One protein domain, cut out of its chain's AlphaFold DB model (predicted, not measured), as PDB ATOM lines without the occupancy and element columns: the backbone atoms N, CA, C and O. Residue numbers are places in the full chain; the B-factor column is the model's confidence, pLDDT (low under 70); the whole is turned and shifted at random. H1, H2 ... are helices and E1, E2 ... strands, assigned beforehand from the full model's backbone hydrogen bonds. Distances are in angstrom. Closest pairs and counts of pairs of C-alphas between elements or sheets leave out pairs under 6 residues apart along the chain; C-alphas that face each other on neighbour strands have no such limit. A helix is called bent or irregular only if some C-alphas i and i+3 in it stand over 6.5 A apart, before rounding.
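What this domain is: This is residues 36 to 232 of the 246 residues of an uncharacterized protein of Chroococcidiopsis thermalis (strain PCC 7203) (UniProt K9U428). A five-stranded sheet, curled like part of a barrel, wraps round the long helix H2, with H1 set across the beginning of H2. H4 covers part of E2 and E3, with H3 and H6 beside it, and residues 109 to 114 stick out between E1 and E2. The 197 printed residues hold seven named helices and five named strands, H1 H2 H3 E1 E2 H4 H5 E3 H6 E4 E5 H7 along the chain; the class is mixed, with under half of the residues in named elements. The mixed sheet runs E1 E2 E3 E4 E5. The whole is compact, with a radius of gyration of the C-alphas of 16.9 A and spans of 48 by 47 by 28 A.

Where its parts are: H1, residues 39 to 48, begins at C-alpha 39 (38.359, 6.808, 37.246) and is 14.2 A long. H2, residues 53 to 67, is 21.0 A long and irregular, with C-alphas 54 and 57 7.2 A apart. H3 is residues 84 to 89. E1, residues 101 to 107, spans 19.1 A and E2, residues 116 to 127, 30.2 A. H4, residues 138 to 150, spans 16.9 A and is irregular, with C-alphas 140 and 143 8.5 A apart. H5 is residues 154 to 157, E3 163 to 168, H6 177 to 185. E4, residues 189 to 197, spans 26.8 A; E5 is residues 205 to 207. H7, residues 216 to 219, ends at C-alpha 219 (11.163, 14.626, 16.979).

How they stand to each other: E1 and E2 form an antiparallel hairpin, with N 103 and O 122 2.9 A apart, and E2 bends by 56 degrees at residue 119. E3 is parallel to E2, with N 165 and O 123 2.8 A apart, and to E4, with N 191 and O 164 2.8 A apart. The hairpin E4 and E5 has N 196 and O 206 2.8 A apart. E2, H4 H5, E3 and E3, H6, E4 are strand-helix-strand units, parallel neighbour strands with helices between, each with a right-handed crossover. The sheet curls round H2; the closest C-alphas of H2 and E2, Gln 61 and Val 126, are 5.6 A apart. H1 touches H2, about perpendicular at 85 degrees, with closest C-alphas Asp 43 and Val 53 at 5.4 A. H4, at a height over the sheet of 10.7 A, runs along the strands, at 5 degrees to E2 on the local plane. H4 touches H3 at a shallow tilt of 22 degrees, opposite ways, with closest C-alphas Arg 86 and Gly 145 at 5.0 A. With residues 143 to 147 alone it touches H6 at 22 degrees, a shallow tilt, the same way; the closest C-alphas, Leu 147 and Ala 183, are 6.0 A apart. H5 and H6 only graze the sheet; H7 is not on it, but only just, with 4 pairs of C-alphas within 10 A. Every O i to N i+4 pair is within hydrogen-bond range in H1, H3 and H6, against 9 of 11 in H2 and 7 of 9 in H4; H5 and H7 are too short for such a pair.

The domain as a whole: The C-alphas farthest apart, Val 47 and Leu 112, are 51.6 A apart. The printed part has no cut; the links H2 to H3 and H3 to E1 are long. Residues 111 to 112 and 221 to 224 have pLDDT under 70.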
ATOM      1  N   ALA A  36      37.268   1.249  27.918       94.50
ATOM      2  CA  ALA A  36      36.539   2.329  28.572       94.50
ATOM      3  C   ALA A  36      37.322   2.840  29.801       94.50
ATOM      4  O   ALA A  36      37.731   2.051  30.655       94.50
ATOM      5  N   LEU A  37      37.550   4.153  29.886       95.56
ATOM      6  CA  LEU A  37      38.418   4.751  30.902       95.56
ATOM      7  C   LEU A  37      37.675   4.905  32.230       95.56
ATOM      8  O   LEU A  37      36.888   5.838  32.403       95.56
ATOM      9  N   THR A  38      37.944   4.024  33.188       95.88
ATOM     10  CA  THR A  38      37.459   4.200  34.563       95.88
ATOM     11  C   THR A  38      38.243   5.296  35.288       95.88
ATOM     12  O   THR A  38      39.356   5.650  34.902       95.88
ATOM     13  N   LYS A  39      37.700   5.828  36.383       96.19
ATOM     14  CA  LYS A  39      38.359   6.808  37.246       96.19
ATOM     15  C   LYS A  39      39.610   6.238  37.903       96.19
ATOM     16  O   LYS A  39      40.609   6.939  37.985       96.19
ATOM     17  N   ALA A  40      39.569   4.974  38.319       96.56
ATOM     18  CA  ALA A  40      40.748   4.297  38.852       96.56
ATOM     19  C   ALA A  40      41.865   4.238  37.798       96.56
ATOM     20  O   ALA A  40      42.998   4.615  38.081       96.56
ATOM     21  N   ARG A  41      41.524   3.875  36.552       96.12
ATOM     22  CA  ARG A  41      42.499   3.845  35.458       96.12
ATOM     23  C   ARG A  41      42.994   5.241  35.071       96.12
ATOM     24  O   ARG A  41      44.174   5.409  34.783       96.12
ATOM     25  N   LEU A  42      42.122   6.248  35.100       97.25
ATOM     26  CA  LEU A  42      42.504   7.649  34.912       97.25
ATOM     27  C   LEU A  42      43.554   8.087  35.946       97.25
ATOM     28  O   LEU A  42      44.503   8.777  35.583       97.25
ATOM     29  N   ASP A  43      43.401   7.677  37.206       97.44
ATOM     30  CA  ASP A  43      44.340   8.014  38.279       97.44
ATOM     31  C   ASP A  43      45.699   7.331  38.101       97.44
ATOM     32  O   ASP A  43      46.728   7.974  38.295       97.44
ATOM     33  N   GLU A  44      45.717   6.068  37.668       96.44
ATOM     34  CA  GLU A  44      46.954   5.366  37.298       96.44
ATOM     35  C   GLU A  44      47.678   6.081  36.152       96.44
ATOM     36  O   GLU A  44      48.859   6.396  36.264       96.44
ATOM     37  N   ILE A  45      46.950   6.425  35.081       95.38
ATOM     38  CA  ILE A  45      47.510   7.161  33.941       95.38
ATOM     39  C   ILE A  45      48.053   8.527  34.380       95.38
ATOM     40  O   ILE A  45      49.100   8.955  33.897       95.38
ATOM     41  N   ALA A  46      47.363   9.224  35.287       96.25
ATOM     42  CA  ALA A  46      47.843  10.487  35.830       96.25
ATOM     43  C   ALA A  46      49.181  10.301  36.560       96.25
ATOM     44  O   ALA A  46      50.127  11.035  36.272       96.25
ATOM     45  N   VAL A  47      49.293   9.289  37.426       96.44
ATOM     46  CA  VAL A  47      50.540   8.958  38.138       96.44
ATOM     47  C   VAL A  47      51.668   8.629  37.161       96.44
ATOM     48  O   VAL A  47      52.756   9.191  37.290       96.44
ATOM     49  N   ASP A  48      51.399   7.803  36.150       94.75
ATOM     50  CA  ASP A  48      52.376   7.431  35.118       94.75
ATOM     51  C   ASP A  48      52.876   8.652  34.321       94.75
ATOM     52  O   ASP A  48      54.011   8.676  33.842       94.75
ATOM     53  N   GLN A  49      52.048   9.695  34.203       94.75
ATOM     54  CA  GLN A  49      52.384  10.963  33.545       94.75
ATOM     55  C   GLN A  49      52.951  12.024  34.507       94.75
ATOM     56  O   GLN A  49      53.175  13.164  34.097       94.75
ATOM     57  N   GLY A  50      53.192  11.679  35.776       95.81
ATOM     58  CA  GLY A  50      53.696  12.609  36.792       95.81
ATOM     59  C   GLY A  50      52.672  13.653  37.257       95.81
ATOM     60  O   GLY A  50      53.045  14.663  37.852       95.81
ATOM     61  N   ILE A  51      51.383  13.434  36.994       96.31
ATOM     62  CA  ILE A  51      50.276  14.281  37.439       96.31
ATOM     63  C   ILE A  51      49.772  13.745  38.790       96.31
ATOM     64  O   ILE A  51      49.377  12.581  38.877       96.31
ATOM     65  N   PRO A  52      49.727  14.565  39.858       96.31
ATOM     66  CA  PRO A  52      49.172  14.129  41.136       96.31
ATOM     67  C   PRO A  52      47.723  13.650  40.986       96.31
ATOM     68  O   PRO A  52      46.924  14.316  40.331       96.31
ATOM     69  N   VAL A  53      47.344  12.559  41.659       93.56
ATOM     70  CA  VAL A  53      45.983  11.979  41.589       93.56
ATOM     71  C   VAL A  53      44.887  13.015  41.879       93.56
ATOM     72  O   VAL A  53      43.875  13.072  41.183       93.56
ATOM     73  N   GLY A  54      45.108  13.916  42.844       93.94
ATOM     74  CA  GLY A  54      44.169  15.006  43.156       93.94
ATOM     75  C   GLY A  54      43.965  16.023  42.020       93.94
ATOM     76  O   GLY A  54      43.017  16.799  42.050       93.94
ATOM     77  N   ARG A  55      44.835  16.013  41.005       96.62
ATOM     78  CA  ARG A  55      44.776  16.848  39.798       96.62
ATOM     79  C   ARG A  55      44.328  16.064  38.558       96.62
ATOM     80  O   ARG A  55      44.174  16.665  37.499       96.62
ATOM     81  N   ALA A  56      44.074  14.759  38.666       96.56
ATOM     82  CA  ALA A  56      43.585  13.958  37.547       96.56
ATOM     83  C   ALA A  56      42.237  14.457  36.979       96.56
ATOM     84  O   ALA A  56      42.121  14.510  35.755       96.56
ATOM     85  N   PRO A  57      41.245  14.903  37.788       96.31
ATOM     86  CA  PRO A  57      39.992  15.439  37.247       96.31
ATOM     87  C   PRO A  57      40.183  16.669  36.354       96.31
ATOM     88  O   PRO A  57      39.664  16.698  35.243       96.31
ATOM     89  N   ILE A  58      40.984  17.644  36.796       96.62
ATOM     90  CA  ILE A  58      41.249  18.851  36.001       96.62
ATOM     91  C   ILE A  58      42.108  18.532  34.767       96.62
ATOM     92  O   ILE A  58      41.885  19.080  33.693       96.62
ATOM     93  N   ALA A  59      43.048  17.586  34.871       97.25
ATOM     94  CA  ALA A  59      43.819  17.141  33.715       97.25
ATOM     95  C   ALA A  59      42.949  16.418  32.671       97.25
ATOM     96  O   ALA A  59      43.178  16.550  31.468       97.25
ATOM     97  N   PHE A  60      41.936  15.677  33.130       97.94
ATOM     98  CA  PHE A  60      40.940  15.046  32.270       97.94
ATOM     99  C   PHE A  60      40.032  16.076  31.594       97.94
ATOM    100  O   PHE A  60      39.766  15.933  30.406       97.94
ATOM    101  N   GLN A  61      39.616  17.132  32.299       97.88
ATOM    102  CA  GLN A  61      38.880  18.260  31.713       97.88
ATOM    103  C   GLN A  61      39.662  18.935  30.589       97.88
ATOM    104  O   GLN A  61      39.144  19.048  29.479       97.88
ATOM    105  N   ASN A  62      40.927  19.282  30.830       96.94
ATOM    106  CA  ASN A  62      41.784  19.887  29.811       96.94
ATOM    107  C   ASN A  62      41.911  18.995  28.570       96.94
ATOM    108  O   ASN A  62      41.719  19.451  27.443       96.94
ATOM    109  N   PHE A  63      42.176  17.701  28.778       96.94
ATOM    110  CA  PHE A  63      42.181  16.708  27.707       96.94
ATOM    111  C   PHE A  63      40.847  16.680  26.950       96.94
ATOM    112  O   PHE A  63      40.833  16.731  25.719       96.94
ATOM    113  N   ALA A  64      39.731  16.601  27.670       97.31
ATOM    114  CA  ALA A  64      38.415  16.421  27.085       97.31
ATOM    115  C   ALA A  64      38.010  17.623  26.220       97.31
ATOM    116  O   ALA A  64      37.633  17.445  25.061       97.31
ATOM    117  N   LEU A  65      38.171  18.843  26.738       96.62
ATOM    118  CA  LEU A  65      37.863  20.080  26.019       96.62
ATOM    119  C   LEU A  65      38.792  20.308  24.819       96.62
ATOM    120  O   LEU A  65      38.341  20.759  23.764       96.62
ATOM    121  N   ALA A  66      40.070  19.936  24.929       95.62
ATOM    122  CA  ALA A  66      41.019  20.084  23.828       95.62
ATOM    123  C   ALA A  66      40.802  19.089  22.680       95.62
ATOM    124  O   ALA A  66      41.233  19.352  21.556       95.62
ATOM    125  N   THR A  67      40.164  17.945  22.946       94.44
ATOM    126  CA  THR A  67      40.114  16.831  21.988       94.44
ATOM    127  C   THR A  67      38.726  16.494  21.463       94.44
ATOM    128  O   THR A  67      38.650  15.932  20.371       94.44
ATOM    129  N   ILE A  68      37.638  16.848  22.160       93.62
ATOM    130  CA  ILE A  68      36.263  16.508  21.742       93.62
ATOM    131  C   ILE A  68      35.910  17.038  20.343       93.62
ATOM    132  O   ILE A  68      35.112  16.428  19.636       93.62
ATOM    133  N   ARG A  69      36.527  18.146  19.913       89.12
ATOM    134  CA  ARG A  69      36.357  18.730  18.577       89.12
ATOM    135  C   ARG A  69      37.694  18.750  17.828       89.12
ATOM    136  O   ARG A  69      38.534  19.611  18.101       89.12
ATOM    137  N   PRO A  70      37.911  17.828  16.873       83.88
ATOM    138  CA  PRO A  70      39.154  17.762  16.117       83.88
ATOM    139  C   PRO A  70      39.549  19.096  15.473       83.88
ATOM    140  O   PRO A  70      38.786  19.685  14.712       83.88
ATOM    141  N   GLY A  71      40.748  19.585  15.800       84.25
ATOM    142  CA  GLY A  71      41.303  20.836  15.276       84.25
ATOM    143  C   GLY A  71      40.689  22.130  15.824       84.25
ATOM    144  O   GLY A  71      41.152  23.200  15.450       84.25
ATOM    145  N   THR A  72      39.674  22.068  16.696       88.94
ATOM    146  CA  THR A  72      39.037  23.258  17.295       88.94
ATOM    147  C   THR A  72      38.766  23.028  18.787       88.94
ATOM    148  O   THR A  72      37.634  22.699  19.148       88.94
ATOM    149  N   PRO A  73      39.789  23.170  19.654       92.44
ATOM    150  CA  PRO A  73      39.637  23.049  21.102       92.44
ATOM    151  C   PRO A  73      38.495  23.907  21.647       92.44
ATOM    152  O   PRO A  73      38.259  25.017  21.165       92.44
ATOM    153  N   ILE A  74      37.809  23.403  22.668       94.19
ATOM    154  CA  ILE A  74      36.816  24.176  23.412       94.19
ATOM    155  C   ILE A  74      37.561  24.965  24.495       94.19
ATOM    156  O   ILE A  74      38.269  24.344  25.291       94.19
ATOM    157  N   PRO A  75      37.460  26.304  24.523       93.75
ATOM    158  CA  PRO A  75      38.053  27.081  25.600       93.75
ATOM    159  C   PRO A  75      37.351  26.767  26.925       93.75
ATOM    160  O   PRO A  75      36.145  26.519  26.956       93.75
ATOM    161  N   GLU A  76      38.119  26.786  28.013       95.50
ATOM    162  CA  GLU A  76      37.554  26.716  29.359       95.50
ATOM    163  C   GLU A  76      36.689  27.954  29.606       95.50
ATOM    164  O   GLU A  76      37.081  29.074  29.271       95.50
ATOM    165  N   ASN A  77      35.508  27.743  30.173       96.56
ATOM    166  CA  ASN A  77      34.577  28.814  30.473       96.56
ATOM    167  C   ASN A  77      34.654  29.208  31.953       96.56
ATOM    168  O   ASN A  77      34.580  28.364  32.843       96.56
ATOM    169  N   THR A  78      34.724  30.512  32.215       95.94
ATOM    170  CA  THR A  78      34.622  31.076  33.571       95.94
ATOM    171  C   THR A  78      33.348  31.887  33.785       95.94
ATOM    172  O   THR A  78      33.094  32.347  34.902       95.94
ATOM    173  N   ASP A  79      32.548  32.070  32.732       97.50
ATOM    174  CA  ASP A  79      31.342  32.876  32.794       97.50
ATOM    175  C   ASP A  79      30.232  32.146  33.547       97.50
ATOM    176  O   ASP A  79      30.093  30.916  33.512       97.50
ATOM    177  N   LYS A  80      29.459  32.942  34.284       98.00
ATOM    178  CA  LYS A  80      28.369  32.479  35.134       98.00
ATOM    179  C   LYS A  80      27.054  32.618  34.394       98.00
ATOM    180  O   LYS A  80      26.706  33.701  33.944       98.00
ATOM    181  N   PHE A  81      26.288  31.540  34.398       98.38
ATOM    182  CA  PHE A  81      24.946  31.497  33.842       98.38
ATOM    183  C   PHE A  81      23.936  31.419  34.970       98.38
ATOM    184  O   PHE A  81      24.009  30.525  35.818       98.38
ATOM    185  N   GLU A  82      22.983  32.342  34.984       98.06
ATOM    186  CA  GLU A  82      21.944  32.352  36.004       98.06
ATOM    187  C   GLU A  82      21.076  31.093  35.935       98.06
ATOM    188  O   GLU A  82      20.730  30.589  34.863       98.06
ATOM    189  N   SER A  83      20.643  30.625  37.102       98.12
ATOM    190  CA  SER A  83      19.587  29.632  37.230       98.12
ATOM    191  C   SER A  83      18.680  29.957  38.420       98.12
ATOM    192  O   SER A  83      18.992  29.602  39.564       98.12
ATOM    193  N   PRO A  84      17.508  30.569  38.166       98.25
ATOM    194  CA  PRO A  84      16.453  30.708  39.159       98.25
ATOM    195  C   PRO A  84      16.103  29.381  39.836       98.25
ATOM    196  O   PRO A  84      15.915  29.348  41.045       98.25
ATOM    197  N   GLN A  85      16.089  28.262  39.106       97.88
ATOM    198  CA  GLN A  85      15.734  26.977  39.713       97.88
ATOM    199  C   GLN A  85      16.805  26.454  40.670       97.88
ATOM    200  O   GLN A  85      16.464  25.929  41.732       97.88
ATOM    201  N   ARG A  86      18.094  26.612  40.342       97.69
ATOM    202  CA  ARG A  86      19.182  26.284  41.275       97.69
ATOM    203  C   ARG A  86      19.128  27.192  42.500       97.69
ATOM    204  O   ARG A  86      19.223  26.689  43.622       97.69
ATOM    205  N   ARG A  87      18.898  28.493  42.296       98.19
ATOM    206  CA  ARG A  87      18.707  29.466  43.378       98.19
ATOM    207  C   ARG A  87      17.606  29.013  44.327       98.19
ATOM    208  O   ARG A  87      17.844  28.893  45.524       98.19
ATOM    209  N   ASP A  88      16.437  28.683  43.794       98.06
ATOM    210  CA  ASP A  88      15.278  28.298  44.596       98.06
ATOM    211  C   ASP A  88      15.522  26.974  45.341       98.06
ATOM    212  O   ASP A  88      15.206  26.852  46.522       98.06
ATOM    213  N   LYS A  89      16.160  25.984  44.696       97.81
ATOM    214  CA  LYS A  89      16.495  24.693  45.330       97.81
ATOM    215  C   LYS A  89      17.578  24.788  46.398       97.81
ATOM    216  O   LYS A  89      17.636  23.923  47.273       97.81
ATOM    217  N   THR A  90      18.418  25.813  46.337       97.25
ATOM    218  CA  THR A  90      19.501  26.049  47.297       97.25
ATOM    219  C   THR A  90      19.195  27.192  48.267       97.25
ATOM    220  O   THR A  90      20.077  27.600  49.022       97.25
ATOM    221  N   ASN A  91      17.952  27.693  48.286       96.75
ATOM    222  CA  ASN A  91      17.508  28.826  49.105       96.75
ATOM    223  C   ASN A  91      18.403  30.072  48.950       96.75
ATOM    224  O   ASN A  91      18.744  30.725  49.934       96.75
ATOM    225  N   GLY A  92      18.835  30.373  47.725       95.69
ATOM    226  CA  GLY A  92      19.682  31.530  47.423       95.69
ATOM    227  C   GLY A  92      21.182  31.311  47.613       95.69
ATOM    228  O   GLY A  92      21.964  32.189  47.268       95.69
ATOM    229  N   LYS A  93      21.629  30.155  48.128       96.62
ATOM    230  CA  LYS A  93      23.066  29.904  48.343       96.62
ATOM    231  C   LYS A  93      23.848  29.847  47.027       96.62
ATOM    232  O   LYS A  93      24.985  30.311  46.977       96.62
ATOM    233  N   LEU A  94      23.270  29.239  45.990       97.06
ATOM    234  CA  LEU A  94      23.880  29.099  44.670       97.06
ATOM    235  C   LEU A  94      22.888  29.552  43.605       97.06
ATOM    236  O   LEU A  94      21.860  28.915  43.398       97.06
ATOM    237  N   GLU A  95      23.218  30.631  42.909       96.62
ATOM    238  CA  GLU A  95      22.299  31.260  41.948       96.62
ATOM    239  C   GLU A  95      22.678  31.004  40.490       96.62
ATOM    240  O   GLU A  95      21.874  31.211  39.589       96.62
ATOM    241  N   ASN A  96      23.910  30.544  40.268       97.44
ATOM    242  CA  ASN A  96      24.514  30.427  38.951       97.44
ATOM    243  C   ASN A  96      25.121  29.043  38.743       97.44
ATOM    244  O   ASN A  96      25.373  28.300  39.696       97.44
ATOM    245  N   VAL A  97      25.416  28.727  37.493       97.94
ATOM    246  CA  VAL A  97      26.235  27.593  37.074       97.94
ATOM    247  C   VAL A  97      27.373  28.082  36.187       97.94
ATOM    248  O   VAL A  97      27.254  29.109  35.529       97.94
ATOM    249  N   VAL A  98      28.480  27.348  36.196       98.31
ATOM    250  CA  VAL A  98      29.634  27.588  35.324       98.31
ATOM    251  C   VAL A  98      29.918  26.246  34.658       98.31
ATOM    252  O   VAL A  98      30.362  25.340  35.362       98.31
ATOM    253  N   PRO A  99      29.529  26.052  33.387       98.12
ATOM    254  CA  PRO A  99      29.907  24.857  32.643       98.12
ATOM    255  C   PRO A  99      31.397  24.926  32.308       98.12
ATOM    256  O   PRO A  99      31.936  26.023  32.150       98.12
ATOM    257  N   ASP A 100      32.042  23.772  32.156       98.38
ATOM    258  CA  ASP A 100      33.478  23.713  31.849       98.38
ATOM    259  C   ASP A 100      33.821  24.310  30.474       98.38
ATOM    260  O   ASP A 100      34.910  24.845  30.279       98.38
ATOM    261  N   GLY A 101      32.897  24.239  29.512       97.81
ATOM    262  CA  GLY A 101      33.043  24.859  28.198       97.81
ATOM    263  C   GLY A 101      31.712  25.333  27.628       97.81
ATOM    264  O   GLY A 101      30.661  24.741  27.884       97.81
ATOM    265  N   VAL A 102      31.759  26.392  26.822       97.75
ATOM    266  CA  VAL A 102      30.579  27.002  26.196       97.75
ATOM    267  C   VAL A 102      30.859  27.244  24.724       97.75
ATOM    268  O   VAL A 102      31.922  27.737  24.358       97.75
ATOM    269  N   LEU A 103      29.905  26.883  23.870       96.00
ATOM    270  CA  LEU A 103      29.957  27.141  22.437       96.00
ATOM    271  C   LEU A 103      28.608  27.647  21.921       96.00
ATOM    272  O   LEU A 103      27.565  27.376  22.524       96.00
ATOM    273  N   PRO A 104      28.605  28.335  20.768       95.38
ATOM    274  CA  PRO A 104      27.367  28.657  20.092       95.38
ATOM    275  C   PRO A 104      26.693  27.407  19.516       95.38
ATOM    276  O   PRO A 104      27.351  26.477  19.036       95.38
ATOM    277  N   LEU A 105      25.363  27.432  19.464       93.12
ATOM    278  CA  LEU A 105      24.585  26.541  18.615       93.12
ATOM    279  C   LEU A 105      24.571  27.108  17.191       93.12
ATOM    280  O   LEU A 105      24.050  28.196  16.953       93.12
ATOM    281  N   VAL A 106      25.113  26.354  16.234       90.75
ATOM    282  CA  VAL A 106      25.128  26.734  14.814       90.75
ATOM    283  C   VAL A 106      24.141  25.872  14.037       90.75
ATOM    284  O   VAL A 106      24.234  24.647  14.042       90.75
ATOM    285  N   ILE A 107      23.208  26.512  13.337       86.38
ATOM    286  CA  ILE A 107      22.207  25.854  12.498       86.38
ATOM    287  C   ILE A 107      22.460  26.230  11.046       86.38
ATOM    288  O   ILE A 107      22.397  27.401  10.669       86.38
ATOM    289  N   GLN A 108      22.717  25.226  10.208       82.56
ATOM    290  CA  GLN A 108      22.843  25.440   8.773       82.56
ATOM    291  C   GLN A 108      21.466  25.661   8.139       82.56
ATOM    292  O   GLN A 108      20.617  24.770   8.133       82.56
ATOM    293  N   ASN A 109      21.268  26.837   7.547       74.19
ATOM    294  CA  ASN A 109      20.102  27.131   6.721       74.19
ATOM    295  C   ASN A 109      20.339  26.624   5.292       74.19
ATOM    296  O   ASN A 109      20.728  27.372   4.394       74.19
ATOM    297  N   LEU A 110      20.120  25.331   5.068       71.12
ATOM    298  CA  LEU A 110      20.217  24.753   3.728       71.12
ATOM    299  C   LEU A 110      19.029  25.186   2.845       71.12
ATOM    300  O   LEU A 110      17.912  25.307   3.351       71.12
ATOM    301  N   PRO A 111      19.219  25.369   1.520       61.97
ATOM    302  CA  PRO A 111      20.465  25.190   0.760       61.97
ATOM    303  C   PRO A 111      21.308  26.466   0.532       61.97
ATOM    304  O   PRO A 111      22.389  26.354  -0.034       61.97
ATOM    305  N   LEU A 112      20.842  27.666   0.904       64.12
ATOM    306  CA  LEU A 112      21.457  28.941   0.471       64.12
ATOM    307  C   LEU A 112      21.539  30.032   1.558       64.12
ATOM    308  O   LEU A 112      21.891  31.169   1.253       64.12
ATOM    309  N   GLY A 113      21.196  29.730   2.810       72.88
ATOM    310  CA  GLY A 113      21.237  30.705   3.899       72.88
ATOM    311  C   GLY A 113      22.571  30.706   4.639       72.88
ATOM    312  O   GLY A 113      23.202  29.662   4.810       72.88
ATOM    313  N   SER A 114      22.975  31.874   5.144       84.00
ATOM    314  CA  SER A 114      24.015  31.949   6.172       84.00
ATOM    315  C   SER A 114      23.611  31.095   7.381       84.00
ATOM    316  O   SER A 114      22.418  31.057   7.720       84.00
ATOM    317  N   PRO A 115      24.567  30.410   8.035       86.56
ATOM    318  CA  PRO A 115      24.290  29.724   9.286       86.56
ATOM    319  C   PRO A 115      23.693  30.696  10.305       86.56
ATOM    320  O   PRO A 115      24.144  31.836  10.415       86.56
ATOM    321  N   LEU A 116      22.676  30.245  11.035       90.00
ATOM    322  CA  LEU A 116      22.212  30.945  12.228       90.00
ATOM    323  C   LEU A 116      23.086  30.510  13.390       90.00
ATOM    324  O   LEU A 116      23.328  29.315  13.570       90.00
ATOM    325  N   THR A 117      23.537  31.476  14.172       93.62
ATOM    326  CA  THR A 117      24.396  31.257  15.328       93.62
ATOM    327  C   THR A 117      23.686  31.819  16.544       93.62
ATOM    328  O   THR A 117      23.232  32.959  16.516       93.62
ATOM    329  N   TYR A 118      23.560  30.992  17.575       95.12
ATOM    330  CA  TYR A 118      23.018  31.368  18.873       95.12
ATOM    331  C   TYR A 118      24.120  31.151  19.894       95.12
ATOM    332  O   TYR A 118      24.494  30.004  20.159       95.12
ATOM    333  N   ASP A 119      24.681  32.239  20.403       95.62
ATOM    334  CA  ASP A 119      25.773  32.174  21.364       95.62
ATOM    335  C   ASP A 119      25.312  31.501  22.664       95.62
ATOM    336  O   ASP A 119      24.116  31.357  22.930       95.62
ATOM    337  N   GLU A 120      26.273  30.974  23.426       96.12
ATOM    338  CA  GLU A 120      26.043  30.431  24.774       96.12
ATOM    339  C   GLU A 120      24.948  29.347  24.889       96.12
ATOM    340  O   GLU A 120      24.368  29.108  25.944       96.12
ATOM    341  N   SER A 121      24.672  28.650  23.786       97.19
ATOM    342  CA  SER A 121      23.540  27.721  23.664       97.19
ATOM    343  C   SER A 121      23.953  26.245  23.683       97.19
ATOM    344  O   SER A 121      23.117  25.347  23.525       97.19
ATOM    345  N   VAL A 122      25.250  25.975  23.856       97.38
ATOM    346  CA  VAL A 122      25.803  24.628  23.988       97.38
ATOM    347  C   VAL A 122      26.796  24.586  25.144       97.38
ATOM    348  O   VAL A 122      27.854  25.211  25.078       97.38
ATOM    349  N   PHE A 123      26.480  23.817  26.184       98.44
ATOM    350  CA  PHE A 123      27.361  23.611  27.336       98.44
ATOM    351  C   PHE A 123      28.099  22.278  27.242       98.44
ATOM    352  O   PHE A 123      27.536  21.258  26.845       98.44
ATOM    353  N   TYR A 124      29.356  22.277  27.663       98.25
ATOM    354  CA  TYR A 124      30.180  21.093  27.848       98.25
ATOM    355  C   TYR A 124      30.504  20.962  29.324       98.25
ATOM    356  O   TYR A 124      30.947  21.923  29.945       98.25
ATOM    357  N   GLU A 125      30.289  19.768  29.862       98.06
ATOM    358  CA  GLU A 125      30.502  19.486  31.273       98.06
ATOM    359  C   GLU A 125      31.305  18.201  31.437       98.06
ATOM    360  O   GLU A 125      30.879  17.121  31.017       98.06
ATOM    361  N   VAL A 126      32.465  18.306  32.072       97.69
ATOM    362  CA  VAL A 126      33.388  17.205  32.297       97.69
ATOM    363  C   VAL A 126      33.239  16.665  33.716       97.69
ATOM    364  O   VAL A 126      33.231  17.398  34.702       97.69
ATOM    365  N   LYS A 127      33.143  15.338  33.854       95.75
ATOM    366  CA  LYS A 127      33.082  14.668  35.164       95.75
ATOM    367  C   LYS A 127      33.967  13.424  35.214       95.75
ATOM    368  O   LYS A 127      33.675  12.406  34.592       95.75
ATOM    369  N   ALA A 128      35.022  13.475  36.026       94.62
ATOM    370  CA  ALA A 128      35.886  12.330  36.317       94.62
ATOM    371  C   ALA A 128      35.485  11.669  37.648       94.62
ATOM    372  O   ALA A 128      36.004  12.021  38.709       94.62
ATOM    373  N   LEU A 129      34.553  10.713  37.604       91.81
ATOM    374  CA  LEU A 129      33.905  10.132  38.790       91.81
ATOM    375  C   LEU A 129      34.085   8.615  38.865       91.81
ATOM    376  O   LEU A 129      34.069   7.935  37.842       91.81
ATOM    377  N   SER A 130      34.190   8.081  40.084       87.38
ATOM    378  CA  SER A 130      34.104   6.640  40.349       87.38
ATOM    379  C   SER A 130      32.644   6.262  40.601       87.38
ATOM    380  O   SER A 130      32.147   6.263  41.725       87.38
ATOM    381  N   GLY A 131      31.936   5.986  39.515       79.50
ATOM    382  CA  GLY A 131      30.546   5.559  39.531       79.50
ATOM    383  C   GLY A 131      29.558   6.707  39.693       79.50
ATOM    384  O   GLY A 131      29.915   7.875  39.845       79.50
ATOM    385  N   GLY A 132      28.280   6.341  39.665       81.19
ATOM    386  CA  GLY A 132      27.177   7.250  39.932       81.19
ATOM    387  C   GLY A 132      26.263   7.476  38.737       81.19
ATOM    388  O   GLY A 132      26.547   7.128  37.592       81.19
ATOM    389  N   LEU A 133      25.112   8.051  39.058       85.75
ATOM    390  CA  LEU A 133      24.229   8.676  38.092       85.75
ATOM    391  C   LEU A 133      24.466  10.179  38.160       85.75
ATOM    392  O   LEU A 133      24.880  10.698  39.196       85.75
ATOM    393  N   LEU A 134      24.119  10.875  37.087       91.50
ATOM    394  CA  LEU A 134      24.091  12.331  37.048       91.50
ATOM    395  C   LEU A 134      22.632  12.812  37.140       91.50
ATOM    396  O   LEU A 134      22.030  13.025  36.086       91.50
ATOM    397  N   PRO A 135      22.000  12.862  38.340       94.50
ATOM    398  CA  PRO A 135      20.650  13.395  38.550       94.50
ATOM    399  C   PRO A 135      20.607  14.927  38.563       94.50
ATOM    400  O   PRO A 135      21.638  15.551  38.801       94.50
ATOM    401  N   PRO A 136      19.424  15.558  38.426       95.25
ATOM    402  CA  PRO A 136      19.318  17.018  38.482       95.25
ATOM    403  C   PRO A 136      19.848  17.626  39.787       95.25
ATOM    404  O   PRO A 136      20.324  18.753  39.785       95.25
ATOM    405  N   SER A 137      19.791  16.876  40.895       95.06
ATOM    406  CA  SER A 137      20.280  17.287  42.217       95.06
ATOM    407  C   SER A 137      21.786  17.120  42.422       95.06
ATOM    408  O   SER A 137      22.270  17.389  43.517       95.06
ATOM    409  N   TYR A 138      22.518  16.619  41.425       93.12
ATOM    410  CA  TYR A 138      23.963  16.430  41.517       93.12
ATOM    411  C   TYR A 138      24.676  17.759  41.809       93.12
ATOM    412  O   TYR A 138      24.298  18.783  41.239       93.12
ATOM    413  N   ASP A 139      25.684  17.709  42.685       93.19
ATOM    414  CA  ASP A 139      26.547  18.836  43.072       93.19
ATOM    415  C   ASP A 139      25.771  20.127  43.398       93.19
ATOM    416  O   ASP A 139      25.847  21.143  42.703       93.19
ATOM    417  N   ASP A 140      24.914  20.050  44.422       96.75
ATOM    418  CA  ASP A 140      24.017  21.137  44.826       96.75
ATOM    419  C   ASP A 140      23.209  21.704  43.639       96.75
ATOM    420  O   ASP A 140      23.196  22.908  43.358       96.75
ATOM    421  N   TYR A 141      22.528  20.799  42.927       97.69
ATOM    422  CA  TYR A 141      21.659  21.103  41.785       97.69
ATOM    423  C   TYR A 141      22.369  21.771  40.592       97.69
ATOM    424  O   TYR A 141      21.737  22.506  39.833       97.69
ATOM    425  N   GLN A 142      23.665  21.511  40.390       97.25
ATOM    426  CA  GLN A 142      24.425  22.039  39.253       97.25
ATOM    427  C   GLN A 142      23.794  21.634  37.912       97.25
ATOM    428  O   GLN A 142      23.572  22.480  37.050       97.25
ATOM    429  N   ILE A 143      23.424  20.358  37.758       97.94
ATOM    430  CA  ILE A 143      22.826  19.853  36.513       97.94
ATOM    431  C   ILE A 143      21.467  20.495  36.244       97.94
ATOM    432  O   ILE A 143      21.206  20.909  35.118       97.94
ATOM    433  N   LEU A 144      20.608  20.612  37.264       98.38
ATOM    434  CA  LEU A 144      19.353  21.353  37.128       98.38
ATOM    435  C   LEU A 144      19.617  22.788  36.663       98.38
ATOM    436  O   LEU A 144      18.911  23.277  35.785       98.38
ATOM    437  N   GLY A 145      20.646  23.430  37.220       98.56
ATOM    438  CA  GLY A 145      21.010  24.786  36.850       98.56
ATOM    439  C   GLY A 145      21.466  24.929  35.401       98.56
ATOM    440  O   GLY A 145      21.044  25.870  34.737       98.56
ATOM    441  N   PHE A 146      22.233  23.973  34.867       98.69
ATOM    442  CA  PHE A 146      22.585  23.965  33.443       98.69
ATOM    443  C   PHE A 146      21.357  23.862  32.547       98.69
ATOM    444  O   PHE A 146      21.226  24.615  31.586       98.69
ATOM    445  N   LEU A 147      20.448  22.937  32.864       98.69
ATOM    446  CA  LEU A 147      19.236  22.748  32.072       98.69
ATOM    447  C   LEU A 147      18.342  23.992  32.120       98.69
ATOM    448  O   LEU A 147      17.761  24.371  31.109       98.69
ATOM    449  N   ASP A 148      18.233  24.626  33.286       98.62
ATOM    450  CA  ASP A 148      17.479  25.860  33.481       98.62
ATOM    451  C   ASP A 148      18.081  27.044  32.711       98.62
ATOM    452  O   ASP A 148      17.352  27.745  32.011       98.62
ATOM    453  N   ALA A 149      19.402  27.226  32.771       98.56
ATOM    454  CA  ALA A 149      20.115  28.243  32.002       98.56
ATOM    455  C   ALA A 149      19.929  28.045  30.489       98.56
ATOM    456  O   ALA A 149      19.454  28.950  29.806       98.56
ATOM    457  N   LEU A 150      20.197  26.839  29.973       98.56
ATOM    458  CA  LEU A 150      20.046  26.534  28.546       98.56
ATOM    459  C   LEU A 150      18.603  26.720  28.068       98.56
ATOM    460  O   LEU A 150      18.389  27.251  26.985       98.56
ATOM    461  N   SER A 151      17.605  26.353  28.878       98.12
ATOM    462  CA  SER A 151      16.186  26.513  28.522       98.12
ATOM    463  C   SER A 151      15.725  27.964  28.350       98.12
ATOM    464  O   SER A 151      14.622  28.190  27.863       98.12
ATOM    465  N   ARG A 152      16.565  28.927  28.748       97.56
ATOM    466  CA  ARG A 152      16.347  30.375  28.633       97.56
ATOM    467  C   ARG A 152      17.391  31.055  27.735       97.56
ATOM    468  O   ARG A 152      17.552  32.264  27.807       97.56
ATOM    469  N   SER A 153      18.147  30.275  26.963       97.69
ATOM    470  CA  SER A 153      19.111  30.797  25.986       97.69
ATOM    471  C   SER A 153      18.408  31.377  24.758       97.69
ATOM    472  O   SER A 153      17.291  30.972  24.429       97.69
ATOM    473  N   ASP A 154      19.105  32.228  24.003       96.44
ATOM    474  CA  ASP A 154      18.611  32.780  22.733       96.44
ATOM    475  C   ASP A 154      18.189  31.687  21.737       96.44
ATOM    476  O   ASP A 154      17.227  31.849  20.980       96.44
ATOM    477  N   ALA A 155      18.877  30.537  21.744       95.12
ATOM    478  CA  ALA A 155      18.463  29.377  20.963       95.12
ATOM    479  C   ALA A 155      17.075  28.877  21.383       95.12
ATOM    480  O   ALA A 155      16.236  28.623  20.515       95.12
ATOM    481  N   ALA A 156      16.827  28.731  22.687       95.31
ATOM    482  CA  ALA A 156      15.538  28.286  23.206       95.31
ATOM    483  C   ALA A 156      14.420  29.279  22.859       95.31
ATOM    484  O   ALA A 156      13.369  28.861  22.363       95.31
ATOM    485  N   ASP A 157      14.676  30.578  23.021       95.81
ATOM    486  CA  ASP A 157      13.732  31.651  22.682       95.81
ATOM    487  C   ASP A 157      13.396  31.670  21.183       95.81
ATOM    488  O   ASP A 157      12.248  31.883  20.787       95.81
ATOM    489  N   ALA A 158      14.367  31.337  20.329       93.06
ATOM    490  CA  ALA A 158      14.170  31.159  18.891       93.06
ATOM    491  C   ALA A 158      13.538  29.805  18.500       93.06
ATOM    492  O   ALA A 158      13.471  29.462  17.313       93.06
ATOM    493  N   GLY A 159      13.092  29.001  19.471       91.56
ATOM    494  CA  GLY A 159      12.473  27.692  19.251       91.56
ATOM    495  C   GLY A 159      13.448  26.598  18.805       91.56
ATOM    496  O   GLY A 159      13.025  25.550  18.298       91.56
ATOM    497  N   ARG A 160      14.754  26.830  18.958       92.75
ATOM    498  CA  ARG A 160      15.818  25.850  18.720       92.75
ATOM    499  C   ARG A 160      16.077  25.043  19.989       92.75
ATOM    500  O   ARG A 160      15.583  25.364  21.062       92.75
ATOM    501  N   ILE A 161      16.791  23.933  19.832       95.06
ATOM    502  CA  ILE A 161      17.091  23.013  20.930       95.06
ATOM    503  C   ILE A 161      18.543  23.260  21.362       95.06
ATOM    504  O   ILE A 161      19.449  22.772  20.681       95.06
ATOM    505  N   PRO A 162      18.788  24.030  22.438       96.94
ATOM    506  CA  PRO A 162      20.113  24.126  23.043       96.94
ATOM    507  C   PRO A 162      20.531  22.770  23.620       96.94
ATOM    508  O   PRO A 162      19.701  21.872  23.803       96.94
ATOM    509  N   ALA A 163      21.819  22.595  23.908       97.12
ATOM    510  CA  ALA A 163      22.343  21.290  24.293       97.12
ATOM    511  C   ALA A 163      23.362  21.341  25.430       97.12
ATOM    512  O   ALA A 163      24.109  22.299  25.582       97.12
ATOM    513  N   ILE A 164      23.425  20.251  26.191       98.06
ATOM    514  CA  ILE A 164      24.520  19.952  27.109       98.06
ATOM    515  C   ILE A 164      25.197  18.645  26.700       98.06
ATOM    516  O   ILE A 164      24.529  17.650  26.403       98.06
ATOM    517  N   ILE A 165      26.528  18.644  26.686       97.31
ATOM    518  CA  ILE A 165      27.363  17.484  26.396       97.31
ATOM    519  C   ILE A 165      28.127  17.115  27.664       97.31
ATOM    520  O   ILE A 165      29.044  17.821  28.078       97.31
ATOM    521  N   PHE A 166      27.786  15.972  28.252       97.25
ATOM    522  CA  PHE A 166      28.558  15.392  29.344       97.25
ATOM    523  C   PHE A 166      29.746  14.596  28.797       97.25
ATOM    524  O   PHE A 166      29.571  13.707  27.960       97.25
ATOM    525  N   LEU A 167      30.943  14.879  29.295       97.06
ATOM    526  CA  LEU A 167      32.175  14.156  28.987       97.06
ATOM    527  C   LEU A 167      32.655  13.488  30.274       97.06
ATOM    528  O   LEU A 167      33.063  14.165  31.213       97.06
ATOM    529  N   THR A 168      32.566  12.164  30.377       96.88
ATOM    530  CA  THR A 168      32.800  11.498  31.669       96.88
ATOM    531  C   THR A 168      33.840  10.394  31.608       96.88
ATOM    532  O   THR A 168      34.150   9.860  30.546       96.88
ATOM    533  N   THR A 169      34.346   9.979  32.766       96.38
ATOM    534  CA  THR A 169      34.891   8.620  32.902       96.38
ATOM    535  C   THR A 169      33.780   7.587  32.684       96.38
ATOM    536  O   THR A 169      32.587   7.868  32.853       96.38
ATOM    537  N   ALA A 170      34.165   6.375  32.299       93.94
ATOM    538  CA  ALA A 170      33.255   5.292  31.948       93.94
ATOM    539  C   ALA A 170      32.465   4.720  33.135       93.94
ATOM    540  O   ALA A 170      31.482   4.007  32.936       93.94
ATOM    541  N   ASP A 171      32.850   5.027  34.378       92.31
ATOM    542  CA  ASP A 171      32.084   4.581  35.544       92.31
ATOM    543  C   ASP A 171      30.715   5.269  35.649       92.31
ATOM    544  O   ASP A 171      29.797   4.728  36.275       92.31
ATOM    545  N   VAL A 172      30.546   6.440  35.022       89.94
ATOM    546  CA  VAL A 172      29.233   7.075  34.856       89.94
ATOM    547  C   VAL A 172      28.473   6.316  33.771       89.94
ATOM    548  O   VAL A 172      28.466   6.685  32.601       89.94
ATOM    549  N   LYS A 173      27.812   5.227  34.174       75.31
ATOM    550  CA  LYS A 173      27.139   4.300  33.245       75.31
ATOM    551  C   LYS A 173      26.042   4.960  32.416       75.31
ATOM    552  O   LYS A 173      25.759   4.524  31.308       75.31
ATOM    553  N   GLN A 174      25.375   5.976  32.959       83.94
ATOM    554  CA  GLN A 174      24.325   6.703  32.253       83.94
ATOM    555  C   GLN A 174      24.036   8.055  32.906       83.94
ATOM    556  O   GLN A 174      24.109   8.210  34.130       83.94
ATOM    557  N   ILE A 175      23.590   9.003  32.084       91.44
ATOM    558  CA  ILE A 175      22.845  10.163  32.574       91.44
ATOM    559  C   ILE A 175      21.535   9.663  33.190       91.44
ATOM    560  O   ILE A 175      20.904   8.745  32.663       91.44
ATOM    561  N   SER A 176      21.139  10.208  34.342       93.56
ATOM    562  CA  SER A 176      19.960   9.690  35.041       93.56
ATOM    563  C   SER A 176      18.681   9.912  34.223       93.56
ATOM    564  O   SER A 176      18.534  10.950  33.577       93.56
ATOM    565  N   LEU A 177      17.709   9.000  34.343       94.12
ATOM    566  CA  LEU A 177      16.391   9.162  33.716       94.12
ATOM    567  C   LEU A 177      15.694  10.462  34.157       94.12
ATOM    568  O   LEU A 177      14.995  11.094  33.376       94.12
ATOM    569  N   ARG A 178      15.898  10.889  35.411       95.81
ATOM    570  CA  ARG A 178      15.333  12.154  35.909       95.81
ATOM    571  C   ARG A 178      15.912  13.355  35.167       95.81
ATOM    572  O   ARG A 178      15.180  14.282  34.862       95.81
ATOM    573  N   THR A 179      17.204  13.318  34.855       96.50
ATOM    574  CA  THR A 179      17.888  14.378  34.106       96.50
ATOM    575  C   THR A 179      17.419  14.430  32.668       96.50
ATOM    576  O   THR A 179      17.146  15.516  32.174       96.50
ATOM    577  N   THR A 180      17.281  13.283  32.001       95.88
ATOM    578  CA  THR A 180      16.794  13.266  30.617       95.88
ATOM    579  C   THR A 180      15.342  13.736  30.534       95.88
ATOM    580  O   THR A 180      15.036  14.539  29.666       95.88
ATOM    581  N   LEU A 181      14.469  13.332  31.467       96.12
ATOM    582  CA  LEU A 181      13.076  13.802  31.518       96.12
ATOM    583  C   LEU A 181      12.964  15.306  31.808       96.12
ATOM    584  O   LEU A 181      12.183  16.003  31.157       96.12
ATOM    585  N   GLU A 182      13.748  15.812  32.762       97.81
ATOM    586  CA  GLU A 182      13.804  17.245  33.072       97.81
ATOM    587  C   GLU A 182      14.293  18.039  31.855       97.81
ATOM    588  O   GLU A 182      13.665  19.016  31.451       97.81
ATOM    589  N   ALA A 183      15.369  17.575  31.214       97.50
ATOM    590  CA  ALA A 183      15.918  18.201  30.020       97.50
ATOM    591  C   ALA A 183      14.914  18.201  28.862       97.50
ATOM    592  O   ALA A 183      14.749  19.221  28.199       97.50
ATOM    593  N   SER A 184      14.181  17.102  28.658       96.19
ATOM    594  CA  SER A 184      13.144  17.022  27.627       96.19
ATOM    595  C   SER A 184      11.990  17.982  27.880       96.19
ATOM    596  O   SER A 184      11.550  18.662  26.955       96.19
ATOM    597  N   THR A 185      11.556  18.110  29.134       95.62
ATOM    598  CA  THR A 185      10.536  19.093  29.537       95.62
ATOM    599  C   THR A 185      11.008  20.523  29.266       95.62
ATOM    600  O   THR A 185      10.233  21.368  28.826       95.62
ATOM    601  N   LYS A 186      12.304  20.775  29.462       96.94
ATOM    602  CA  LYS A 186      12.975  22.056  29.213       96.94
ATOM    603  C   LYS A 186      13.434  22.267  27.767       96.94
ATOM    604  O   LYS A 186      14.037  23.293  27.479       96.94
ATOM    605  N   ARG A 187      13.164  21.316  26.865       95.94
ATOM    606  CA  ARG A 187      13.614  21.333  25.461       95.94
ATOM    607  C   ARG A 187      15.133  21.497  25.296       95.94
ATOM    608  O   ARG A 187      15.585  22.160  24.368       95.94
ATOM    609  N   VAL A 188      15.912  20.855  26.163       97.38
ATOM    610  CA  VAL A 188      17.381  20.811  26.101       97.38
ATOM    611  C   VAL A 188      17.834  19.423  25.648       97.38
ATOM    612  O   VAL A 188      17.430  18.408  26.218       97.38
ATOM    613  N   GLY A 189      18.695  19.356  24.635       96.12
ATOM    614  CA  GLY A 189      19.323  18.114  24.192       96.12
ATOM    615  C   GLY A 189      20.446  17.674  25.132       96.12
ATOM    616  O   GLY A 189      21.312  18.467  25.485       96.12
ATOM    617  N   VAL A 190      20.464  16.401  25.515       96.50
ATOM    618  CA  VAL A 190      21.470  15.831  26.416       96.50
ATOM    619  C   VAL A 190      22.315  14.817  25.671       96.50
ATOM    620  O   VAL A 190      21.835  13.754  25.279       96.50
ATOM    621  N   TRP A 191      23.598  15.112  25.539       95.44
ATOM    622  CA  TRP A 191      24.589  14.224  24.952       95.44
ATOM    623  C   TRP A 191      25.529  13.701  26.016       95.44
ATOM    624  O   TRP A 191      25.754  14.338  27.045       95.44
ATOM    625  N   HIS A 192      26.099  12.528  25.769       94.88
ATOM    626  CA  HIS A 192      27.079  11.962  26.682       94.88
ATOM    627  C   HIS A 192      28.106  11.120  25.936       94.88
ATOM    628  O   HIS A 192      27.732  10.168  25.244       94.88
ATOM    629  N   ALA A 193      29.375  11.476  26.118       94.94
ATOM    630  CA  ALA A 193      30.549  10.735  25.681       94.94
ATOM    631  C   ALA A 193      31.372  10.285  26.895       94.94
ATOM    632  O   ALA A 193      31.347  10.915  27.955       94.94
ATOM    633  N   ILE A 194      32.127   9.203  26.719       95.75
ATOM    634  CA  ILE A 194      33.037   8.675  27.737       95.75
ATOM    635  C   ILE A 194      34.489   8.765  27.267       95.75
ATOM    636  O   ILE A 194      34.764   8.680  26.071       95.75
ATOM    637  N   GLY A 195      35.417   8.912  28.206       96.12
ATOM    638  CA  GLY A 195      36.839   8.703  27.957       96.12
ATOM    639  C   GLY A 195      37.155   7.229  27.714       96.12
ATOM    640  O   GLY A 195      36.538   6.341  28.306       96.12
ATOM    641  N   CYS A 196      38.146   6.981  26.870       96.56
ATOM    642  CA  CYS A 196      38.660   5.663  26.539       96.56
ATOM    643  C   CYS A 196      40.184   5.683  26.489       96.56
ATOM    644  O   CYS A 196      40.787   6.669  26.072       96.56
ATOM    645  N   GLU A 197      40.797   4.586  26.911       95.69
ATOM    646  CA  GLU A 197      42.224   4.346  26.790       95.69
ATOM    647  C   GLU A 197      42.549   3.758  25.411       95.69
ATOM    648  O   GLU A 197      41.912   2.808  24.947       95.69
ATOM    649  N   VAL A 198      43.572   4.325  24.771       93.94
ATOM    650  CA  VAL A 198      44.126   3.886  23.492       93.94
ATOM    651  C   VAL A 198      45.394   3.069  23.771       93.94
ATOM    652  O   VAL A 198      46.407   3.643  24.183       93.94
ATOM    653  N   PRO A 199      45.379   1.739  23.560       87.69
ATOM    654  CA  PRO A 199      46.508   0.885  23.912       87.69
ATOM    655  C   PRO A 199      47.739   1.170  23.044       87.69
ATOM    656  O   PRO A 199      47.631   1.403  21.841       87.69
ATOM    657  N   GLY A 200      48.928   1.109  23.653       84.06
ATOM    658  CA  GLY A 200      50.212   1.185  22.944       84.06
ATOM    659  C   GLY A 200      50.549   2.550  22.328       84.06
ATOM    660  O   GLY A 200      51.485   2.640  21.537       84.06
ATOM    661  N   SER A 201      49.809   3.604  22.675       83.75
ATOM    662  CA  SER A 201      50.005   4.963  22.166       83.75
ATOM    663  C   SER A 201      50.564   5.886  23.248       83.75
ATOM    664  O   SER A 201      50.201   5.776  24.415       83.75
ATOM    665  N   PHE A 202      51.404   6.848  22.856       81.69
ATOM    666  CA  PHE A 202      51.776   7.970  23.727       81.69
ATOM    667  C   PHE A 202      50.583   8.903  23.994       81.69
ATOM    668  O   PHE A 202      50.422   9.427  25.095       81.69
ATOM    669  N   ASN A 203      49.723   9.069  22.987       86.75
ATOM    670  CA  ASN A 203      48.409   9.688  23.117       86.75
ATOM    671  C   ASN A 203      47.421   8.597  23.527       86.75
ATOM    672  O   ASN A 203      46.734   8.015  22.683       86.75
ATOM    673  N   ASN A 204      47.459   8.245  24.807       90.62
ATOM    674  CA  ASN A 204      46.804   7.067  25.353       90.62
ATOM    675  C   ASN A 204      45.327   7.278  25.706       90.62
ATOM    676  O   ASN A 204      44.731   6.376  26.282       90.62
ATOM    677  N   LEU A 205      44.727   8.426  25.386       96.69
ATOM    678  CA  LEU A 205      43.327   8.724  25.681       96.69
ATOM    679  C   LEU A 205      42.575   9.204  24.440       96.69
ATOM    680  O   LEU A 205      43.129   9.926  23.622       96.69
ATOM    681  N   GLN A 206      41.296   8.858  24.318       96.31
ATOM    682  CA  GLN A 206      40.382   9.395  23.309       96.31
ATOM    683  C   GLN A 206      38.961   9.457  23.882       96.31
ATOM    684  O   GLN A 206      38.560   8.579  24.642       96.31
ATOM    685  N   LEU A 207      38.184  10.481  23.529       96.06
ATOM    686  CA  LEU A 207      36.749  10.493  23.822       96.06
ATOM    687  C   LEU A 207      35.995   9.658  22.783       96.06
ATOM    688  O   LEU A 207      36.218   9.805  21.580       96.06
ATOM    689  N   GLY A 208      35.082   8.807  23.245       94.31
ATOM    690  CA  GLY A 208      34.140   8.104  22.380       94.31
ATOM    691  C   GLY A 208      33.163   9.057  21.683       94.31
ATOM    692  O   GLY A 208      33.107  10.252  21.976       94.31
ATOM    693  N   GLN A 209      32.363   8.515  20.766       91.75
ATOM    694  CA  GLN A 209      31.294   9.275  20.120       91.75
ATOM    695  C   GLN A 209      30.238   9.687  21.157       91.75
ATOM    696  O   GLN A 209      29.798   8.857  21.961       91.75
ATOM    697  N   ALA A 210      29.795  10.947  21.133       92.19
ATOM    698  CA  ALA A 210      28.715  11.364  22.020       92.19
ATOM    699  C   ALA A 210      27.384  10.816  21.500       92.19
ATOM    700  O   ALA A 210      27.041  10.992  20.329       92.19
ATOM    701  N   SER A 211      26.607  10.183  22.377       91.81
ATOM    702  CA  SER A 211      25.261   9.725  22.035       91.81
ATOM    703  C   SER A 211      24.185  10.535  22.742       91.81
ATOM    704  O   SER A 211      24.308  10.911  23.914       91.81
ATOM    705  N   LEU A 212      23.126  10.812  21.984       92.69
ATOM    706  CA  LEU A 212      21.961  11.560  22.424       92.69
ATOM    707  C   LEU A 212      21.118  10.710  23.381       92.69
ATOM    708  O   LEU A 212      20.788   9.559  23.092       92.69
ATOM    709  N   ARG A 213      20.779  11.280  24.537       93.00
ATOM    710  CA  ARG A 213      20.090  10.585  25.637       93.00
ATOM    711  C   ARG A 213      18.596  10.821  25.681       93.00
ATOM    712  O   ARG A 213      17.891  10.007  26.265       93.00
ATOM    713  N   ASN A 214      18.139  11.891  25.051       93.75
ATOM    714  CA  ASN A 214      16.737  12.249  24.941       93.75
ATOM    715  C   ASN A 214      16.377  12.615  23.489       93.75
ATOM    716  O   ASN A 214      16.130  13.780  23.176       93.75
ATOM    717  N   PRO A 215      16.387  11.643  22.556       90.94
ATOM    718  CA  PRO A 215      16.090  11.904  21.147       90.94
ATOM    719  C   PRO A 215      14.697  12.500  20.910       90.94
ATOM    720  O   PRO A 215      14.486  13.185  19.909       90.94
ATOM    721  N   GLU A 216      13.758  12.296  21.834       89.81
ATOM    722  CA  GLU A 216      12.397  12.816  21.755       89.81
ATOM    723  C   GLU A 216      12.317  14.344  21.646       89.81
ATOM    724  O   GLU A 216      11.370  14.849  21.042       89.81
ATOM    725  N   VAL A 217      13.321  15.089  22.132       90.69
ATOM    726  CA  VAL A 217      13.312  16.565  22.073       90.69
ATOM    727  C   VAL A 217      13.415  17.111  20.649       90.69
ATOM    728  O   VAL A 217      13.011  18.243  20.385       90.69
ATOM    729  N   TYR A 218      13.932  16.304  19.720       86.69
ATOM    730  CA  TYR A 218      14.144  16.689  18.325       86.69
ATOM    731  C   TYR A 218      13.034  16.200  17.388       86.69
ATOM    732  O   TYR A 218      12.910  16.716  16.276       86.69
ATOM    733  N   ILE A 219      12.197  15.249  17.825       79.69
ATOM    734  CA  ILE A 219      11.163  14.626  16.979       79.69
ATOM    735  C   ILE A 219      10.163  15.668  16.466       79.69
ATOM    736  O   ILE A 219       9.812  15.657  15.290       79.69
ATOM    737  N   LEU A 220       9.732  16.593  17.327       70.06
ATOM    738  CA  LEU A 220       8.720  17.592  16.967       70.06
ATOM    739  C   LEU A 220       9.266  18.722  16.086       70.06
ATOM    740  O   LEU A 220       8.510  19.318  15.327       70.06
ATOM    741  N   ASN A 221      10.568  19.002  16.165       66.06
ATOM    742  CA  ASN A 221      11.190  20.083  15.403       66.06
ATOM    743  C   ASN A 221      11.716  19.625  14.035       66.06
ATOM    744  O   ASN A 221      12.134  20.470  13.249       66.06
ATOM    745  N   LEU A 222      11.720  18.313  13.751       65.38
ATOM    746  CA  LEU A 222      12.293  17.713  12.533       65.38
ATOM    747  C   LEU A 222      13.751  18.135  12.262       65.38
ATOM    748  O   LEU A 222      14.269  17.965  11.161       65.38
ATOM    749  N   THR A 223      14.432  18.670  13.274       65.81
ATOM    750  CA  THR A 223      15.841  19.046  13.233       65.81
ATOM    751  C   THR A 223      16.624  17.924  13.882       65.81
ATOM    752  O   THR A 223      16.618  17.813  15.106       65.81
ATOM    753  N   LEU A 224      17.280  17.078  13.090       66.62
ATOM    754  CA  LEU A 224      18.243  16.136  13.645       66.62
ATOM    755  C   LEU A 224      19.570  16.871  13.853       66.62
ATOM    756  O   LEU A 224      20.085  17.458  12.899       66.62
ATOM    757  N   PRO A 225      20.108  16.879  15.078       75.62
ATOM    758  CA  PRO A 225      21.402  17.486  15.329       75.62
ATOM    759  C   PRO A 225      22.502  16.683  14.626       75.62
ATOM    760  O   PRO A 225      22.389  15.466  14.451       75.62
ATOM    761  N   GLU A 226      23.574  17.368  14.235       75.25
ATOM    762  CA  GLU A 226      24.759  16.707  13.696       75.25
ATOM    763  C   GLU A 226      25.345  15.746  14.741       75.25
ATOM    764  O   GLU A 226      25.363  16.030  15.941       75.25
ATOM    765  N   SER A 227      25.808  14.579  14.291       79.12
ATOM    766  CA  SER A 227      26.459  13.626  15.181       79.12
ATOM    767  C   SER A 227      27.769  14.206  15.706       79.12
ATOM    768  O   SER A 227      28.643  14.564  14.917       79.12
ATOM    769  N   ILE A 228      27.953  14.212  17.022       84.56
ATOM    770  CA  ILE A 228      29.236  14.563  17.632       84.56
ATOM    771  C   ILE A 228      30.119  13.314  17.594       84.56
ATOM    772  O   ILE A 228      29.919  12.380  18.374       84.56
ATOM    773  N   GLY A 229      31.045  13.283  16.632       87.12
ATOM    774  CA  GLY A 229      32.002  12.196  16.440       87.12
ATOM    775  C   GLY A 229      32.927  11.970  17.646       87.12
ATOM    776  O   GLY A 229      32.888  12.732  18.614       87.12
ATOM    777  N   PRO A 230      33.762  10.918  17.611       91.75
ATOM    778  CA  PRO A 230      34.779  10.722  18.634       91.75
ATOM    779  C   PRO A 230      35.781  11.884  18.643       91.75
ATOM    780  O   PRO A 230      36.061  12.495  17.607       91.75
ATOM    781  N   GLY A 231      36.348  12.161  19.817       92.88
ATOM    782  CA  GLY A 231      37.418  13.145  19.954       92.88
ATOM    783  C   GLY A 231      38.723  12.681  19.299       92.88
ATOM    784  O   GLY A 231      38.845  11.538  18.858       92.88
ATOM    785  N   MET A 232      39.734  13.545  19.253       94.44
ATOM    786  CA  MET A 232      41.083  13.153  18.824       94.44
ATOM    787  C   MET A 232      41.824  12.389  19.930       94.44
ATOM    788  O   MET A 232      41.652  12.709  21.107       94.44
TER     789      MET A 232